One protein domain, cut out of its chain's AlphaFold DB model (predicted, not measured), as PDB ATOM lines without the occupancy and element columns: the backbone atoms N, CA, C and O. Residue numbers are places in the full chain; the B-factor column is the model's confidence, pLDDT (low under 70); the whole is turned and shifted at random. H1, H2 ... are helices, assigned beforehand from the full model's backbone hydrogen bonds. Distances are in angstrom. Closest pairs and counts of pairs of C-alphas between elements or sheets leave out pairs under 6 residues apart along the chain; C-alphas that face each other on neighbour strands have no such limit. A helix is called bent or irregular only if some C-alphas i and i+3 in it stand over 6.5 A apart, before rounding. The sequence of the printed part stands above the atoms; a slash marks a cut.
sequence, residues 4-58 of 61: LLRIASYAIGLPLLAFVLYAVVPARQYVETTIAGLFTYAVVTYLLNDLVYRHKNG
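AT A GLANCE: This is residues 4 to 58 of the 61 residues of an uncharacterized protein of Acetobacter cibinongensis (UniProt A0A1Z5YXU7). The long straight helix H2 and the shorter helix H1 make a V with unequal arms, meeting near the end of H1 and the start of H2 and spreading apart toward the free ends of the printed part. The V is open: beyond the corner, residues 4 to 17 of H1 and residues 35 to 56 of H2 stand free. The printed part has 55 residues with two named helices, H1 then H2 along the chain, and no named strand; its class is all helix. It is extended, with a radius of gyration of the C-alphas of 15.8 A, and flat, spanning 49 by 31 by 7 A.

IN THESE COORDINATES: H2, the longest helix, holds residues 27 to 56 and measures 43.3 A from C-alpha 27 at (5.323, -29.940, 0.268) to C-alpha 56 at (8.897, -33.432, -42.793). H1 holds residues 4 to 24, 30.1 A from first to last C-alpha, and begins with C-alpha 4 at (20.705, -50.100, -20.846). H1 is neither bent nor irregular, but only just: C-alphas 11 and 14 are 6.2 A apart.

HOW THE PARTS SIT: H2 and H1 are close but not clearly touching, with 2 pairs of C-alphas within 8 A. Their closest C-alphas, those of Tyr 30 and Tyr 22, are 6.4 A apart, while their centres are 19.0 A apart. They run opposite ways at a shallow tilt of 33 degrees, only just short of steep. Each O i to N i+4 pair of H2 is within hydrogen-bond range; in H1 16 of 17 are.

THE WHOLE: The two C-alphas farthest apart, those of Ala 23 and Gly 58, are 48.9 A apart. The link from H1 to H2, two residues, is tight. The printed part has no cut. Its mean pLDDT is 86.6, and residue 4 is the one printed residue under 70.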
ATOM      1  N   LEU A   4      21.462 -49.396 -21.886       67.69
ATOM      2  CA  LEU A   4      20.705 -50.100 -20.846       67.69
ATOM      3  C   LEU A   4      21.034 -49.578 -19.436       67.69
ATOM      4  O   LEU A   4      20.140 -49.348 -18.630       67.69
ATOM      5  N   LEU A   5      22.319 -49.315 -19.167       72.62
ATOM      6  CA  LEU A   5      22.787 -48.775 -17.885       72.62
ATOM      7  C   LEU A   5      22.321 -47.327 -17.651       72.62
ATOM      8  O   LEU A   5      22.018 -46.944 -16.522       72.62
ATOM      9  N   ARG A   6      22.234 -46.520 -18.718       70.06
ATOM     10  CA  ARG A   6      21.686 -45.156 -18.665       70.06
ATOM     11  C   ARG A   6      20.190 -45.174 -18.370       70.06
ATOM     12  O   ARG A   6      19.737 -44.475 -17.478       70.06
ATOM     13  N   ILE A   7      19.432 -46.021 -19.062       75.06
ATOM     14  CA  ILE A   7      17.992 -46.169 -18.812       75.06
ATOM     15  C   ILE A   7      17.750 -46.656 -17.380       75.06
ATOM     16  O   ILE A   7      16.911 -46.090 -16.690       75.06
ATOM     17  N   ALA A   8      18.524 -47.633 -16.900       72.25
ATOM     18  CA  ALA A   8      18.419 -48.128 -15.528       72.25
ATOM     19  C   ALA A   8      18.737 -47.044 -14.479       72.25
ATOM     20  O   ALA A   8      18.036 -46.930 -13.476       72.25
ATOM     21  N   SER A   9      19.753 -46.207 -14.724       73.38
ATOM     22  CA  SER A   9      20.089 -45.091 -13.826       73.38
ATOM     23  C   SER A   9      19.031 -43.988 -13.830       73.38
ATOM     24  O   SER A   9      18.746 -43.446 -12.766       73.38
ATOM     25  N   TYR A  10      18.372 -43.709 -14.957       77.06
ATOM     26  CA  TYR A  10      17.208 -42.813 -14.975       77.06
ATOM     27  C   TYR A  10      15.981 -43.438 -14.300       77.06
ATOM     28  O   TYR A  10      15.311 -42.763 -13.523       77.06
ATOM     29  N   ALA A  11      15.715 -44.723 -14.540       78.38
ATOM     30  CA  ALA A  11      14.552 -45.428 -14.004       78.38
ATOM     31  C   ALA A  11      14.582 -45.566 -12.476       78.38
ATOM     32  O   ALA A  11      13.526 -45.578 -11.857       78.38
ATOM     33  N   ILE A  12      15.770 -45.658 -11.872       82.56
ATOM     34  CA  ILE A  12      15.933 -45.797 -10.417       82.56
ATOM     35  C   ILE A  12      16.325 -44.461  -9.772       82.56
ATOM     36  O   ILE A  12      15.815 -44.109  -8.710       82.56
ATOM     37  N   GLY A  13      17.201 -43.689 -10.418       82.50
ATOM     38  CA  GLY A  13      17.722 -42.435  -9.875       82.50
ATOM     39  C   GLY A  13      16.676 -41.326  -9.794       82.50
ATOM     40  O   GLY A  13      16.663 -40.595  -8.807       82.50
ATOM     41  N   LEU A  14      15.770 -41.219 -10.774       83.62
ATOM     42  CA  LEU A  14      14.710 -40.204 -10.743       83.62
ATOM     43  C   LEU A  14      13.698 -40.445  -9.610       83.62
ATOM     44  O   LEU A  14      13.445 -39.499  -8.865       83.62
ATOM     45  N   PRO A  15      13.161 -41.666  -9.402       85.44
ATOM     46  CA  PRO A  15      12.305 -41.944  -8.249       85.44
ATOM     47  C   PRO A  15      13.003 -41.725  -6.907       85.44
ATOM     48  O   PRO A  15      12.402 -41.174  -5.987       85.44
ATOM     49  N   LEU A  16      14.277 -42.117  -6.797       86.75
ATOM     50  CA  LEU A  16      15.048 -41.929  -5.569       86.75
ATOM     51  C   LEU A  16      15.250 -40.437  -5.265       86.75
ATOM     52  O   LEU A  16      15.051 -40.001  -4.134       86.75
ATOM     53  N   LEU A  17      15.588 -39.642  -6.284       85.06
ATOM     54  CA  LEU A  17      15.724 -38.193  -6.159       85.06
ATOM     55  C   LEU A  17      14.389 -37.537  -5.788       85.06
ATOM     56  O   LEU A  17      14.362 -36.683  -4.905       85.06
ATOM     57  N   ALA A  18      13.283 -37.959  -6.405       84.25
ATOM     58  CA  ALA A  18      11.947 -37.472  -6.069       84.25
ATOM     59  C   ALA A  18      11.589 -37.765  -4.602       84.25
ATOM     60  O   ALA A  18      11.086 -36.885  -3.906       84.25
ATOM     61  N   PHE A  19      11.922 -38.960  -4.105       87.31
ATOM     62  CA  PHE A  19      11.717 -39.334  -2.706       87.31
ATOM     63  C   PHE A  19      12.535 -38.463  -1.740       87.31
ATOM     64  O   PHE A  19      12.002 -37.965  -0.749       87.31
ATOM     65  N   VAL A  20      13.812 -38.224  -2.050       87.69
ATOM     66  CA  VAL A  20      14.672 -37.341  -1.245       87.69
ATOM     67  C   VAL A  20      14.135 -35.908  -1.241       87.69
ATOM     68  O   VAL A  20      14.043 -35.288  -0.184       87.69
ATOM     69  N   LEU A  21      13.729 -35.386  -2.401       85.88
ATOM     70  CA  LEU A  21      13.172 -34.037  -2.512       85.88
ATOM     71  C   LEU A  21      11.845 -33.901  -1.763       85.88
ATOM     72  O   LEU A  21      11.629 -32.884  -1.113       85.88
ATOM     73  N   TYR A  22      10.992 -34.924  -1.790       85.69
ATOM     74  CA  TYR A  22       9.750 -34.944  -1.021       85.69
ATOM     75  C   TYR A  22       9.994 -34.865   0.495       85.69
ATOM     76  O   TYR A  22       9.238 -34.212   1.208       85.69
ATOM     77  N   ALA A  23      11.057 -35.506   0.992       87.75
ATOM     78  CA  ALA A  23      11.387 -35.511   2.415       87.75
ATOM     79  C   ALA A  23      12.045 -34.206   2.903       87.75
ATOM     80  O   ALA A  23      11.911 -33.857   4.075       87.75
ATOM     81  N   VAL A  24      12.780 -33.504   2.033       90.75
ATOM     82  CA  VAL A  24      13.615 -32.347   2.410       90.75
ATOM     83  C   VAL A  24      12.955 -31.005   2.075       90.75
ATOM     84  O   VAL A  24      13.191 -30.013   2.763       90.75
ATOM     85  N   VAL A  25      12.137 -30.944   1.023       89.75
ATOM     86  CA  VAL A  25      11.548 -29.698   0.512       89.75
ATOM     87  C   VAL A  25      10.125 -29.518   1.058       89.75
ATOM     88  O   VAL A  25       9.374 -30.490   1.138       89.75
ATOM     89  N   PRO A  26       9.689 -28.285   1.391       92.56
ATOM     90  CA  PRO A  26       8.302 -28.024   1.759       92.56
ATOM     91  C   PRO A  26       7.320 -28.548   0.703       92.56
ATOM     92  O   PRO A  26       7.478 -28.278  -0.490       92.56
ATOM     93  N   ALA A  27       6.265 -29.240   1.147       86.94
ATOM     94  CA  ALA A  27       5.323 -29.940   0.268       86.94
ATOM     95  C   ALA A  27       4.760 -29.053  -0.857       86.94
ATOM     96  O   ALA A  27       4.658 -29.483  -2.004       86.94
ATOM     97  N   ARG A  28       4.457 -27.784  -0.552       90.56
ATOM     98  CA  ARG A  28       3.973 -26.818  -1.543       90.56
ATOM     99  C   ARG A  28       4.983 -26.585  -2.673       90.56
ATOM    100  O   ARG A  28       4.620 -26.676  -3.840       90.56
ATOM    101  N   GLN A  29       6.244 -26.337  -2.326       89.69
ATOM    102  CA  GLN A  29       7.306 -26.094  -3.301       89.69
ATOM    103  C   GLN A  29       7.610 -27.357  -4.118       89.69
ATOM    104  O   GLN A  29       7.825 -27.267  -5.326       89.69
ATOM    105  N   TYR A  30       7.572 -28.540  -3.495       89.31
ATOM    106  CA  TYR A  30       7.728 -29.816  -4.198       89.31
ATOM    107  C   TYR A  30       6.647 -30.017  -5.274       89.31
ATOM    108  O   TYR A  30       6.963 -30.352  -6.419       89.31
ATOM    109  N   VAL A  31       5.379 -29.767  -4.932       89.19
ATOM    110  CA  VAL A  31       4.250 -29.902  -5.868       89.19
ATOM    111  C   VAL A  31       4.352 -28.884  -7.004       89.19
ATOM    112  O   VAL A  31       4.271 -29.276  -8.167       89.19
ATOM    113  N   GLU A  32       4.598 -27.607  -6.693       91.62
ATOM    114  CA  GLU A  32       4.771 -26.552  -7.704       91.62
ATOM    115  C   GLU A  32       5.909 -26.897  -8.684       91.62
ATOM    116  O   GLU A  32       5.736 -26.806  -9.901       91.62
ATOM    117  N   THR A  33       7.037 -27.398  -8.171       89.38
ATOM    118  CA  THR A  33       8.193 -27.798  -8.994       89.38
ATOM    119  C   THR A  33       7.885 -29.023  -9.856       89.38
ATOM    120  O   THR A  33       8.240 -29.060 -11.034       89.38
ATOM    121  N   THR A  34       7.190 -30.020  -9.301       88.12
ATOM    122  CA  THR A  34       6.809 -31.240 -10.031       88.12
ATOM    123  C   THR A  34       5.867 -30.911 -11.189       88.12
ATOM    124  O   THR A  34       6.070 -31.382 -12.309       88.12
ATOM    125  N   ILE A  35       4.870 -30.056 -10.945       91.69
ATOM    126  CA  ILE A  35       3.926 -29.600 -11.974       91.69
ATOM    127  C   ILE A  35       4.662 -28.809 -13.059       91.69
ATOM    128  O   ILE A  35       4.468 -29.084 -14.243       91.69
ATOM    129  N   ALA A  36       5.541 -27.878 -12.677       91.81
ATOM    130  CA  ALA A  36       6.340 -27.112 -13.630       91.81
ATOM    131  C   ALA A  36       7.224 -28.023 -14.503       91.81
ATOM    132  O   ALA A  36       7.318 -27.819 -15.716       91.81
ATOM    133  N   GLY A  37       7.820 -29.063 -13.913       89.50
ATOM    134  CA  GLY A  37       8.601 -30.067 -14.636       89.50
ATOM    135  C   GLY A  37       7.767 -30.847 -15.656       89.50
ATOM    136  O   GLY A  37       8.155 -30.941 -16.821       89.50
ATOM    137  N   LEU A  38       6.594 -31.348 -15.251       90.12
ATOM    138  CA  LEU A  38       5.675 -32.066 -16.144       90.12
ATOM    139  C   LEU A  38       5.166 -31.178 -17.284       90.12
ATOM    140  O   LEU A  38       5.138 -31.610 -18.436       90.12
ATOM    141  N   PHE A  39       4.811 -29.929 -16.978       93.56
ATOM    142  CA  PHE A  39       4.382 -28.958 -17.980       93.56
ATOM    143  C   PHE A  39       5.494 -28.677 -18.994       93.56
ATOM    144  O   PHE A  39       5.267 -28.756 -20.200       93.56
ATOM    145  N   THR A  40       6.716 -28.432 -18.516       93.62
ATOM    146  CA  THR A  40       7.883 -28.202 -19.378       93.62
ATOM    147  C   THR A  40       8.139 -29.401 -20.286       93.62
ATOM    148  O   THR A  40       8.327 -29.233 -21.489       93.62
ATOM    149  N   TYR A  41       8.087 -30.620 -19.742       89.88
ATOM    150  CA  TYR A  41       8.242 -31.844 -20.525       89.88
ATOM    151  C   TYR A  41       7.176 -31.971 -21.623       89.88
ATOM    152  O   TYR A  41       7.510 -32.264 -22.773       89.88
ATOM    153  N   ALA A  42       5.908 -31.715 -21.293       91.94
ATOM    154  CA  ALA A  42       4.810 -31.772 -22.252       91.94
ATOM    155  C   ALA A  42       4.985 -30.742 -23.378       91.94
ATOM    156  O   ALA A  42       4.882 -31.095 -24.553       91.94
ATOM    157  N   VAL A  43       5.317 -29.495 -23.030       95.25
ATOM    158  CA  VAL A  43       5.544 -28.413 -23.999       95.25
ATOM    159  C   VAL A  43       6.729 -28.727 -24.904       95.25
ATOM    160  O   VAL A  43       6.599 -28.631 -26.121       95.25
ATOM    161  N   VAL A  44       7.865 -29.153 -24.349       94.62
ATOM    162  CA  VAL A  44       9.050 -29.509 -25.146       94.62
ATOM    163  C   VAL A  44       8.745 -30.679 -26.076       94.62
ATOM    164  O   VAL A  44       9.091 -30.628 -27.251       94.62
ATOM    165  N   THR A  45       8.051 -31.708 -25.590       92.56
ATOM    166  CA  THR A  45       7.666 -32.862 -26.415       92.56
ATOM    167  C   THR A  45       6.740 -32.445 -27.556       92.56
ATOM    168  O   THR A  45       6.934 -32.870 -28.694       92.56
ATOM    169  N   TYR A  46       5.760 -31.585 -27.274       93.38
ATOM    170  CA  TYR A  46       4.875 -31.031 -28.292       93.38
ATOM    171  C   TYR A  46       5.650 -30.210 -29.329       93.38
ATOM    172  O   TYR A  46       5.507 -30.464 -30.521       93.38
ATOM    173  N   LEU A  47       6.515 -29.291 -28.889       93.50
ATOM    174  CA  LEU A  47       7.325 -28.449 -29.774       93.50
ATOM    175  C   LEU A  47       8.274 -29.274 -30.641       93.50
ATOM    176  O   LEU A  47       8.418 -28.987 -31.821       93.50
ATOM    177  N   LEU A  48       8.905 -30.311 -30.084       93.19
ATOM    178  CA  LEU A  48       9.758 -31.215 -30.854       93.19
ATOM    179  C   LEU A  48       8.948 -31.997 -31.889       93.19
ATOM    180  O   LEU A  48       9.383 -32.111 -33.030       93.19
ATOM    181  N   ASN A  49       7.767 -32.501 -31.525       90.81
ATOM    182  CA  ASN A  49       6.892 -33.189 -32.475       90.81
ATOM    183  C   ASN A  49       6.399 -32.253 -33.584       90.81
ATOM    184  O   ASN A  49       6.403 -32.649 -34.747       90.81
ATOM    185  N   ASP A  50       6.026 -31.022 -33.242       90.75
ATOM    186  CA  ASP A  50       5.628 -29.993 -34.203       90.75
ATOM    187  C   ASP A  50       6.801 -29.609 -35.120       90.75
ATOM    188  O   ASP A  50       6.652 -29.564 -36.338       90.75
ATOM    189  N   LEU A  51       8.008 -29.449 -34.570       89.69
ATOM    190  CA  LEU A  51       9.224 -29.193 -35.342       89.69
ATOM    191  C   LEU A  51       9.526 -30.341 -36.315       89.69
ATOM    192  O   LEU A  51       9.790 -30.105 -37.491       89.69
ATOM    193  N   VAL A  52       9.455 -31.589 -35.844       89.94
ATOM    194  CA  VAL A  52       9.651 -32.783 -36.678       89.94
ATOM    195  C   VAL A  52       8.583 -32.866 -37.767       89.94
ATOM    196  O   VAL A  52       8.898 -33.210 -38.906       89.94
ATOM    197  N   TYR A  53       7.332 -32.541 -37.444       90.19
ATOM    198  CA  TYR A  53       6.226 -32.515 -38.396       90.19
ATOM    199  C   TYR A  53       6.445 -31.456 -39.487       90.19
ATOM    200  O   TYR A  53       6.434 -31.785 -40.673       90.19
ATOM    201  N   ARG A  54       6.749 -30.212 -39.105       85.88
ATOM    202  CA  ARG A  54       7.024 -29.109 -40.040       85.88
ATOM    203  C   ARG A  54       8.278 -29.345 -40.882       85.88
ATOM    204  O   ARG A  54       8.299 -28.995 -42.057       85.88
ATOM    205  N   HIS A  55       9.299 -29.992 -40.316       86.25
ATOM    206  CA  HIS A  55      10.498 -30.383 -41.059       86.25
ATOM    207  C   HIS A  55      10.170 -31.412 -42.147       86.25
ATOM    208  O   HIS A  55      10.615 -31.271 -43.284       86.25
ATOM    209  N   LYS A  56       9.344 -32.417 -41.826       83.62
ATOM    210  CA  LYS A  56       8.897 -33.432 -42.793       83.62
ATOM    211  C   LYS A  56       8.010 -32.860 -43.898       83.62
ATOM    212  O   LYS A  56       8.057 -33.367 -45.013       83.62
ATOM    213  N   ASN A  57       7.243 -31.814 -43.601       84.81
ATOM    214  CA  ASN A  57       6.340 -31.178 -44.563       84.81
ATOM    215  C   ASN A  57       6.997 -30.060 -45.388       84.81
ATOM    216  O   ASN A  57       6.350 -29.494 -46.263       84.81
ATOM    217  N   GLY A  58       8.278 -29.757 -45.151       76.06
ATOM    218  CA  GLY A  58       9.015 -28.754 -45.922       76.06
ATOM    219  C   GLY A  58       8.694 -27.299 -45.565       76.06
ATOM    220  O   GLY A  58       9.172 -26.407 -46.261       76.06
TER     221      GLY A  58